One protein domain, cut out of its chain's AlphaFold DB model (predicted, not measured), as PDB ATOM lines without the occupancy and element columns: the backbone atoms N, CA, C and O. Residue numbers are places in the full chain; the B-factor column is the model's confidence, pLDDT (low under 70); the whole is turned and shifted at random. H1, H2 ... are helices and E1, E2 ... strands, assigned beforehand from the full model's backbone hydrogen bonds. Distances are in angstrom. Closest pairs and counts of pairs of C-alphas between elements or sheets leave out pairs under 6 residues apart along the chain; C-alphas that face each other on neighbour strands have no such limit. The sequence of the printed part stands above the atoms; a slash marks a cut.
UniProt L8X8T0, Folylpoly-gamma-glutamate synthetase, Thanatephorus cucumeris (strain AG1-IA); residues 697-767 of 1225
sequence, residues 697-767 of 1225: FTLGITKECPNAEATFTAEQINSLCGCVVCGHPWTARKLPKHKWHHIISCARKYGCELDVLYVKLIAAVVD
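AT A GLANCE: This is residues 697 to 767 of the 1225 residues of the protein "Folylpoly-gamma-glutamate synthetase" of Thanatephorus cucumeris (strain AG1-IA) (UniProt L8X8T0). A small strand hairpin, E1 and E2, covers one side of two longer helices, H2 and H3, which run opposite ways; short H1 sits at one end, between them. The 71 printed residues hold E1, E2, H1, H2, H3 in that order, with an antiparallel sheet E1 - E2, mostly helix. The whole is compact, with radius of gyration of the C-alphas 11.5 A and spans of 35 by 24 by 20 A.

HOW THE PARTS SIT: Start at the hairpin of E1, residues 697 to 699, and E2, residues 710 to 713, antiparallel at 160 degrees; N 697 and O 712 are within hydrogen-bond range, 2.8 A. H2, residues 736 to 749, and H3, residues 754 to 766, are close but not clearly touching, closest C-alphas Ala 747 and Leu 757, 7.1 A, at a steep tilt of 39 degrees. H1, residues 716 to 719, touches residues 736 to 740 alone of H2, closest C-alphas Asn 718 and Pro 736, 5.2 A. Every O i to N i+4 pair is within hydrogen-bond range in H2 and H3.

IN THESE COORDINATES: Find C-alpha 736 at (162.078, 131.951, 178.121); H2 runs 19.6 A from there. H3 runs 18.3 A to C-alpha 766 at (159.740, 125.924, 193.401).

THE WHOLE: The printed part has no cut; residues 720 to 735 make a long link. Look for pLDDT under 70 at residues 701 to 709 and 732 to 733.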
ATOM      1  N   PHE A 697     159.589 138.932 183.528       85.00
ATOM      2  CA  PHE A 697     158.302 138.679 182.905       85.00
ATOM      3  C   PHE A 697     157.218 138.961 183.941       85.00
ATOM      4  O   PHE A 697     157.196 138.332 184.997       85.00
ATOM      5  N   THR A 698     156.354 139.929 183.648       82.00
ATOM      6  CA  THR A 698     155.321 140.397 184.573       82.00
ATOM      7  C   THR A 698     153.980 139.747 184.258       82.00
ATOM      8  O   THR A 698     153.534 139.759 183.106       82.00
ATOM      9  N   LEU A 699     153.334 139.199 185.282       79.88
ATOM     10  CA  LEU A 699     151.917 138.872 185.296       79.88
ATOM     11  C   LEU A 699     151.164 140.035 185.965       79.88
ATOM     12  O   LEU A 699     151.649 140.599 186.945       79.88
ATOM     13  N   GLY A 700     150.016 140.416 185.401       70.94
ATOM     14  CA  GLY A 700     149.221 141.541 185.904       70.94
ATOM     15  C   GLY A 700     148.675 141.307 187.317       70.94
ATOM     16  O   GLY A 700     148.718 140.186 187.822       70.94
ATOM     17  N   ILE A 701     148.157 142.376 187.924       64.19
ATOM     18  CA  ILE A 701     147.644 142.400 189.302       64.19
ATOM     19  C   ILE A 701     146.659 141.242 189.545       64.19
ATOM     20  O   ILE A 701     145.651 141.119 188.845       64.19
ATOM     21  N   THR A 702     146.957 140.413 190.545       58.00
ATOM     22  CA  THR A 702     146.133 139.284 191.003       58.00
ATOM     23  C   THR A 702     145.302 139.673 192.226       58.00
ATOM     24  O   THR A 702     145.692 140.552 192.998       58.00
ATOM     25  N   LYS A 703     144.172 138.991 192.459       54.84
ATOM     26  CA  LYS A 703     143.340 139.191 193.664       54.84
ATOM     27  C   LYS A 703     144.104 138.845 194.950       54.84
ATOM     28  O   LYS A 703     143.827 139.410 196.003       54.84
ATOM     29  N   GLU A 704     145.079 137.942 194.851       47.78
ATOM     30  CA  GLU A 704     145.963 137.515 195.945       47.78
ATOM     31  C   GLU A 704     147.043 138.556 196.299       47.78
ATOM     32  O   GLU A 704     147.534 138.577 197.425       47.78
ATOM     33  N   CYS A 705     147.422 139.428 195.355       47.16
ATOM     34  CA  CYS A 705     148.461 140.451 195.520       47.16
ATOM     35  C   CYS A 705     148.035 141.791 194.882       47.16
ATOM     36  O   CYS A 705     148.701 142.287 193.971       47.16
ATOM     37  N   PRO A 706     146.956 142.438 195.369       49.12
ATOM     38  CA  PRO A 706     146.345 143.597 194.705       49.12
ATOM     39  C   PRO A 706     147.257 144.835 194.603       49.12
ATOM     40  O   PRO A 706     146.986 145.730 193.808       49.12
ATOM     41  N   ASN A 707     148.346 144.875 195.379       43.91
ATOM     42  CA  ASN A 707     149.311 145.977 195.427       43.91
ATOM     43  C   ASN A 707     150.692 145.620 194.830       43.91
ATOM     44  O   ASN A 707     151.638 146.388 195.006       43.91
ATOM     45  N   ALA A 708     150.852 144.465 194.168       51.31
ATOM     46  CA  ALA A 708     152.137 144.038 193.605       51.31
ATOM     47  C   ALA A 708     151.972 143.272 192.281       51.31
ATOM     48  O   ALA A 708     151.362 142.206 192.238       51.31
ATOM     49  N   GLU A 709     152.579 143.775 191.202       62.41
ATOM     50  CA  GLU A 709     152.685 143.015 189.954       62.41
ATOM     51  C   GLU A 709     153.626 141.810 190.128       62.41
ATOM     52  O   GLU A 709     154.787 141.943 190.531       62.41
ATOM     53  N   ALA A 710     153.140 140.618 189.787       73.50
ATOM     54  CA  ALA A 710     153.876 139.375 189.960       73.50
ATOM     55  C   ALA A 710     154.980 139.230 188.899       73.50
ATOM     56  O   ALA A 710     154.708 138.964 187.726       73.50
ATOM     57  N   THR A 711     156.245 139.383 189.300       83.69
ATOM     58  CA  THR A 711     157.399 139.330 188.388       83.69
ATOM     59  C   THR A 711     158.210 138.043 188.529       83.69
ATOM     60  O   THR A 711     158.626 137.658 189.617       83.69
ATOM     61  N   PHE A 712     158.484 137.397 187.394       87.62
ATOM     62  CA  PHE A 712     159.300 136.185 187.283       87.62
ATOM     63  C   PHE A 712     160.571 136.476 186.476       87.62
ATOM     64  O   PHE A 712     160.527 137.187 185.469       87.62
ATOM     65  N   THR A 713     161.722 135.930 186.864       90.62
ATOM     66  CA  THR A 713     162.969 136.111 186.103       90.62
ATOM     67  C   THR A 713     163.004 135.217 184.863       90.62
ATOM     68  O   THR A 713     162.396 134.145 184.812       90.62
ATOM     69  N   ALA A 714     163.782 135.607 183.849       86.75
ATOM     70  CA  ALA A 714     164.033 134.745 182.695       86.75
ATOM     71  C   ALA A 714     164.650 133.383 183.058       86.75
ATOM     72  O   ALA A 714     164.507 132.453 182.271       86.75
ATOM     73  N   GLU A 715     165.303 133.248 184.215       86.19
ATOM     74  CA  GLU A 715     165.894 131.989 184.683       86.19
ATOM     75  C   GLU A 715     164.836 131.071 185.307       86.19
ATOM     76  O   GLU A 715     164.763 129.905 184.921       86.19
ATOM     77  N   GLN A 716     163.935 131.607 186.142       89.50
ATOM     78  CA  GLN A 716     162.766 130.884 186.667       89.50
ATOM     79  C   GLN A 716     161.856 130.382 185.534       89.50
ATOM     80  O   GLN A 716     161.443 129.228 185.510       89.50
ATOM     81  N   ILE A 717     161.606 131.211 184.516       90.88
ATOM     82  CA  ILE A 717     160.839 130.778 183.338       90.88
ATOM     83  C   ILE A 717     161.634 129.785 182.469       90.88
ATOM     84  O   ILE A 717     161.040 129.027 181.700       90.88
ATOM     85  N   ASN A 718     162.967 129.730 182.588       88.06
ATOM     86  CA  ASN A 718     163.779 128.739 181.885       88.06
ATOM     87  C   ASN A 718     163.801 127.368 182.577       88.06
ATOM     88  O   ASN A 718     163.846 126.370 181.856       88.06
ATOM     89  N   SER A 719     163.764 127.306 183.913       87.88
ATOM     90  CA  SER A 719     163.845 126.050 184.677       87.88
ATOM     91  C   SER A 719     162.596 125.171 184.526       87.88
ATOM     92  O   SER A 719     162.726 123.949 184.497       87.88
ATOM     93  N   LEU A 720     161.418 125.774 184.305       89.19
ATOM     94  CA  LEU A 720     160.161 125.075 183.997       89.19
ATOM     95  C   LEU A 720     160.350 123.972 182.939       89.19
ATOM     96  O   LEU A 720     160.773 124.259 181.813       89.19
ATOM     97  N   CYS A 721     159.974 122.729 183.263       85.56
ATOM     98  CA  CYS A 721     160.093 121.572 182.362       85.56
ATOM     99  C   CYS A 721     158.921 121.426 181.371       85.56
ATOM    100  O   CYS A 721     159.120 120.938 180.257       85.56
ATOM    101  N   GLY A 722     157.729 121.928 181.713       89.25
ATOM    102  CA  GLY A 722     156.547 121.954 180.841       89.25
ATOM    103  C   GLY A 722     155.709 123.226 180.996       89.25
ATOM    104  O   GLY A 722     156.050 124.126 181.769       89.25
ATOM    105  N   CYS A 723     154.635 123.345 180.217       92.06
ATOM    106  CA  CYS A 723     153.664 124.428 180.357       92.06
ATOM    107  C   CYS A 723     152.735 124.161 181.550       92.06
ATOM    108  O   CYS A 723     151.988 123.186 181.538       92.06
ATOM    109  N   VAL A 724     152.717 125.066 182.532       92.69
ATOM    110  CA  VAL A 724     151.945 124.930 183.788       92.69
ATOM    111  C   VAL A 724     150.415 124.897 183.619       92.69
ATOM    112  O   VAL A 724     149.696 124.643 184.580       92.69
ATOM    113  N   VAL A 725     149.904 125.159 182.410       91.50
ATOM    114  CA  VAL A 725     148.462 125.152 182.102       91.50
ATOM    115  C   VAL A 725     148.024 123.841 181.444       91.50
ATOM    116  O   VAL A 725     147.007 123.282 181.834       91.50
ATOM    117  N   CYS A 726     148.776 123.345 180.454       88.38
ATOM    118  CA  CYS A 726     148.392 122.188 179.630       88.38
ATOM    119  C   CYS A 726     149.354 120.989 179.720       88.38
ATOM    120  O   CYS A 726     149.257 120.069 178.913       88.38
ATOM    121  N   GLY A 727     150.345 121.029 180.614       85.69
ATOM    122  CA  GLY A 727     151.350 119.974 180.792       85.69
ATOM    123  C   GLY A 727     152.366 119.815 179.651       85.69
ATOM    124  O   GLY A 727     153.355 119.111 179.825       85.69
ATOM    125  N   HIS A 728     152.177 120.473 178.498       84.31
ATOM    126  CA  HIS A 728     153.006 120.265 177.303       84.31
ATOM    127  C   HIS A 728     154.510 120.479 177.593       84.31
ATOM    128  O   HIS A 728     154.898 121.594 177.968       84.31
ATOM    129  N   PRO A 729     155.370 119.456 177.413       85.44
ATOM    130  CA  PRO A 729     156.780 119.529 177.784       85.44
ATOM    131  C   PRO A 729     157.571 120.459 176.856       85.44
ATOM    132  O   PRO A 729     157.321 120.552 175.651       85.44
ATOM    133  N   TRP A 730     158.574 121.148 177.400       83.00
ATOM    134  CA  TRP A 730     159.455 121.993 176.597       83.00
ATOM    135  C   TRP A 730     160.656 121.208 176.077       83.00
ATOM    136  O   TRP A 730     161.444 120.663 176.846       83.00
ATOM    137  N   THR A 731     160.897 121.266 174.768       71.19
ATOM    138  CA  THR A 731     162.204 120.887 174.225       71.19
ATOM    139  C   THR A 731     163.275 121.866 174.723       71.19
ATOM    140  O   THR A 731     163.060 123.083 174.755       71.19
ATOM    141  N   ALA A 732     164.453 121.345 175.084       58.66
ATOM    142  CA  ALA A 732     165.525 122.054 175.804       58.66
ATOM    143  C   ALA A 732     166.213 123.221 175.044       58.66
ATOM    144  O   ALA A 732     167.294 123.663 175.423       58.66
ATOM    145  N   ARG A 733     165.608 123.718 173.956       59.44
ATOM    146  CA  ARG A 733     166.064 124.871 173.157       59.44
ATOM    147  C   ARG A 733     165.061 126.042 173.131       59.44
ATOM    148  O   ARG A 733     165.377 127.085 172.562       59.44
ATOM    149  N   LYS A 734     163.856 125.914 173.713       77.31
ATOM    150  CA  LYS A 734     162.853 127.003 173.755       77.31
ATOM    151  C   LYS A 734     163.267 128.106 174.742       77.31
ATOM    152  O   LYS A 734     163.243 127.891 175.950       77.31
ATOM    153  N   LEU A 735     163.579 129.299 174.223       85.12
ATOM    154  CA  LEU A 735     163.931 130.482 175.025       85.12
ATOM    155  C   LEU A 735     162.783 130.915 175.969       85.12
ATOM    156  O   LEU A 735     161.614 130.819 175.574       85.12
ATOM    157  N   PRO A 736     163.083 131.522 177.138       88.38
ATOM    158  CA  PRO A 736     162.078 131.951 178.121       88.38
ATOM    159  C   PRO A 736     160.951 132.829 177.562       88.38
ATOM    160  O   PRO A 736     159.791 132.614 177.897       88.38
ATOM    161  N   LYS A 737     161.240 133.749 176.624       87.56
ATOM    162  CA  LYS A 737     160.208 134.604 175.994       87.56
ATOM    163  C   LYS A 737     159.145 133.800 175.224       87.56
ATOM    164  O   LYS A 737     158.003 134.252 175.138       87.56
ATOM    165  N   HIS A 738     159.500 132.631 174.684       88.94
ATOM    166  CA  HIS A 738     158.558 131.733 174.005       88.94
ATOM    167  C   HIS A 738     157.824 130.818 174.988       88.94
ATOM    168  O   HIS A 738     156.632 130.586 174.792       88.94
ATOM    169  N   LYS A 739     158.492 130.359 176.061       92.19
ATOM    170  CA  LYS A 739     157.823 129.665 177.175       92.19
ATOM    171  C   LYS A 739     156.729 130.560 177.775       92.19
ATOM    172  O   LYS A 739     155.572 130.157 177.796       92.19
ATOM    173  N   TRP A 740     157.066 131.805 178.127       92.69
ATOM    174  CA  TRP A 740     156.129 132.798 178.665       92.69
ATOM    175  C   TRP A 740     154.942 133.074 177.733       92.69
ATOM    176  O   TRP A 740     153.797 132.910 178.142       92.69
ATOM    177  N   HIS A 741     155.185 133.417 176.458       90.94
ATOM    178  CA  HIS A 741     154.097 133.669 175.500       90.94
ATOM    179  C   HIS A 741     153.145 132.483 175.355       90.94
ATOM    180  O   HIS A 741     151.932 132.678 175.291       90.94
ATOM    181  N   HIS A 742     153.676 131.259 175.305       91.44
ATOM    182  CA  HIS A 742     152.837 130.072 175.226       91.44
ATOM    183  C   HIS A 742     152.083 129.831 176.540       91.44
ATOM    184  O   HIS A 742     150.910 129.509 176.464       91.44
ATOM    185  N   ILE A 743     152.676 130.052 177.722       93.94
ATOM    186  CA  ILE A 743     151.961 129.950 179.011       93.94
ATOM    187  C   ILE A 743     150.786 130.939 179.075       93.94
ATOM    188  O   ILE A 743     149.663 130.513 179.325       93.94
ATOM    189  N   ILE A 744     151.004 132.224 178.771       93.00
ATOM    190  CA  ILE A 744     149.942 133.249 178.794       93.00
ATOM    191  C   ILE A 744     148.859 132.975 177.737       93.00
ATOM    192  O   ILE A 744     147.668 133.104 178.016       93.00
ATOM    193  N   SER A 745     149.248 132.566 176.525       92.50
ATOM    194  CA  SER A 745     148.301 132.203 175.460       92.50
ATOM    195  C   SER A 745     147.487 130.951 175.816       92.50
ATOM    196  O   SER A 745     146.275 130.909 175.617       92.50
ATOM    197  N   CYS A 746     148.136 129.953 176.420       91.44
ATOM    198  CA  CYS A 746     147.509 128.722 176.887       91.44
ATOM    199  C   CYS A 746     146.525 128.990 178.036       91.44
ATOM    200  O   CYS A 746     145.405 128.489 177.996       91.44
ATOM    201  N   ALA A 747     146.891 129.845 178.999       91.38
ATOM    202  CA  ALA A 747     146.002 130.273 180.078       91.38
ATOM    203  C   ALA A 747     144.714 130.902 179.535       91.38
ATOM    204  O   ALA A 747     143.625 130.464 179.895       91.38
ATOM    205  N   ARG A 748     144.833 131.849 178.589       88.56
ATOM    206  CA  ARG A 748     143.675 132.453 177.908       88.56
ATOM    207  C   ARG A 748     142.845 131.421 177.142       88.56
ATOM    208  O   ARG A 748     141.624 131.461 177.226       88.56
ATOM    209  N   LYS A 749     143.482 130.490 176.417       88.75
ATOM    210  CA  LYS A 749     142.773 129.463 175.632       88.75
ATOM    211  C   LYS A 749     141.956 128.500 176.505       88.75
ATOM    212  O   LYS A 749     140.901 128.059 176.067       88.75
ATOM    213  N   TYR A 750     142.437 128.171 177.703       87.62
ATOM    214  CA  TYR A 750     141.777 127.237 178.625       87.62
ATOM    215  C   TYR A 750     141.066 127.928 179.806       87.62
ATOM    216  O   TYR A 750     140.803 127.278 180.812       87.62
ATOM    217  N   GLY A 751     140.772 129.231 179.712       85.94
ATOM    218  CA  GLY A 751     140.005 129.959 180.736       85.94
ATOM    219  C   GLY A 751     140.664 130.027 182.121       85.94
ATOM    220  O   GLY A 751     139.975 130.210 183.119       85.94
ATOM    221  N   CYS A 752     141.985 129.859 182.214       84.88
ATOM    222  CA  CYS A 752     142.696 129.894 183.490       84.88
ATOM    223  C   CYS A 752     142.822 131.342 183.985       84.88
ATOM    224  O   CYS A 752     143.526 132.142 183.361       84.88
ATOM    225  N   GLU A 753     142.186 131.663 185.115       83.06
ATOM    226  CA  GLU A 753     142.339 132.967 185.772       83.06
ATOM    227  C   GLU A 753     143.806 133.270 186.121       83.06
ATOM    228  O   GLU A 753     144.618 132.362 186.330       83.06
ATOM    229  N   LEU A 754     144.143 134.563 186.198       80.81
ATOM    230  CA  LEU A 754     145.502 135.027 186.494       80.81
ATOM    231  C   LEU A 754     145.975 134.593 187.887       80.81
ATOM    232  O   LEU A 754     147.141 134.238 188.028       80.81
ATOM    233  N   ASP A 755     145.075 134.548 188.871       74.69
ATOM    234  CA  ASP A 755     145.372 134.089 190.235       74.69
ATOM    235  C   ASP A 755     145.784 132.602 190.224       74.69
ATOM    236  O   ASP A 755     146.879 132.231 190.642       74.69
ATOM    237  N   VAL A 756     144.966 131.749 189.594       80.25
ATOM    238  CA  VAL A 756     145.256 130.312 189.423       80.25
ATOM    239  C   VAL A 756     146.543 130.089 188.618       80.25
ATOM    240  O   VAL A 756     147.296 129.149 188.885       80.25
ATOM    241  N   LEU A 757     146.828 130.949 187.635       86.75
ATOM    242  CA  LEU A 757     148.064 130.893 186.858       86.75
ATOM    243  C   LEU A 757     149.294 131.301 187.681       86.75
ATOM    244  O   LEU A 757     150.354 130.701 187.509       86.75
ATOM    245  N   TYR A 758     149.161 132.291 188.563       87.00
ATOM    246  CA  TYR A 758     150.213 132.762 189.463       87.00
ATOM    247  C   TYR A 758     150.629 131.671 190.453       87.00
ATOM    248  O   TYR A 758     151.809 131.316 190.498       87.00
ATOM    249  N   VAL A 759     149.662 131.052 191.142       80.69
ATOM    250  CA  VAL A 759     149.909 129.927 192.062       80.69
ATOM    251  C   VAL A 759     150.592 128.762 191.336       80.69
ATOM    252  O   VAL A 759     151.614 128.252 191.800       80.69
ATOM    253  N   LYS A 760     150.099 128.381 190.147       87.88
ATOM    254  CA  LYS A 760     150.705 127.316 189.323       87.88
ATOM    255  C   LYS A 760     152.110 127.658 188.818       87.88
ATOM    256  O   LYS A 760     152.939 126.759 188.693       87.88
ATOM    257  N   LEU A 761     152.392 128.929 188.520       89.06
ATOM    258  CA  LEU A 761     153.733 129.388 188.151       89.06
ATOM    259  C   LEU A 761     154.696 129.346 189.339       89.06
ATOM    260  O   LEU A 761     155.833 128.928 189.149       89.06
ATOM    261  N   ILE A 762     154.267 129.742 190.541       85.38
ATOM    262  CA  ILE A 762     155.111 129.675 191.742       85.38
ATOM    263  C   ILE A 762     155.432 128.225 192.097       85.38
ATOM    264  O   ILE A 762     156.612 127.900 192.194       85.38
ATOM    265  N   ALA A 763     154.424 127.353 192.213       85.31
ATOM    266  CA  ALA A 763     154.636 125.939 192.528       85.31
ATOM    267  C   ALA A 763     155.623 125.291 191.542       85.31
ATOM    268  O   ALA A 763     156.685 124.823 191.937       85.31
ATOM    269  N   ALA A 764     155.370 125.416 190.234       85.88
ATOM    270  CA  ALA A 764     156.239 124.833 189.215       85.88
ATOM    271  C   ALA A 764     157.643 125.469 189.117       85.88
ATOM    272  O   ALA A 764     158.519 124.875 188.489       85.88
ATOM    273  N   VAL A 765     157.871 126.663 189.682       86.25
ATOM    274  CA  VAL A 765     159.206 127.281 189.814       86.25
ATOM    275  C   VAL A 765     159.927 126.801 191.077       86.25
ATOM    276  O   VAL A 765     161.147 126.655 191.031       86.25
ATOM    277  N   VAL A 766     159.204 126.532 192.168       84.69
ATOM    278  CA  VAL A 766     159.740 125.924 193.401       84.69
ATOM    279  C   VAL A 766     160.118 124.458 193.165       84.69
ATOM    280  O   VAL A 766     161.208 124.043 193.544       84.69
ATOM    281  N   ASP A 767     159.277 123.712 192.448       78.88
ATOM    282  CA  ASP A 767     159.502 122.306 192.084       78.88
ATOM    283  C   ASP A 767     160.536 122.126 190.949       78.88
ATOM    284  O   ASP A 767     160.865 121.003 190.555       78.88
TER     285      ASP A 767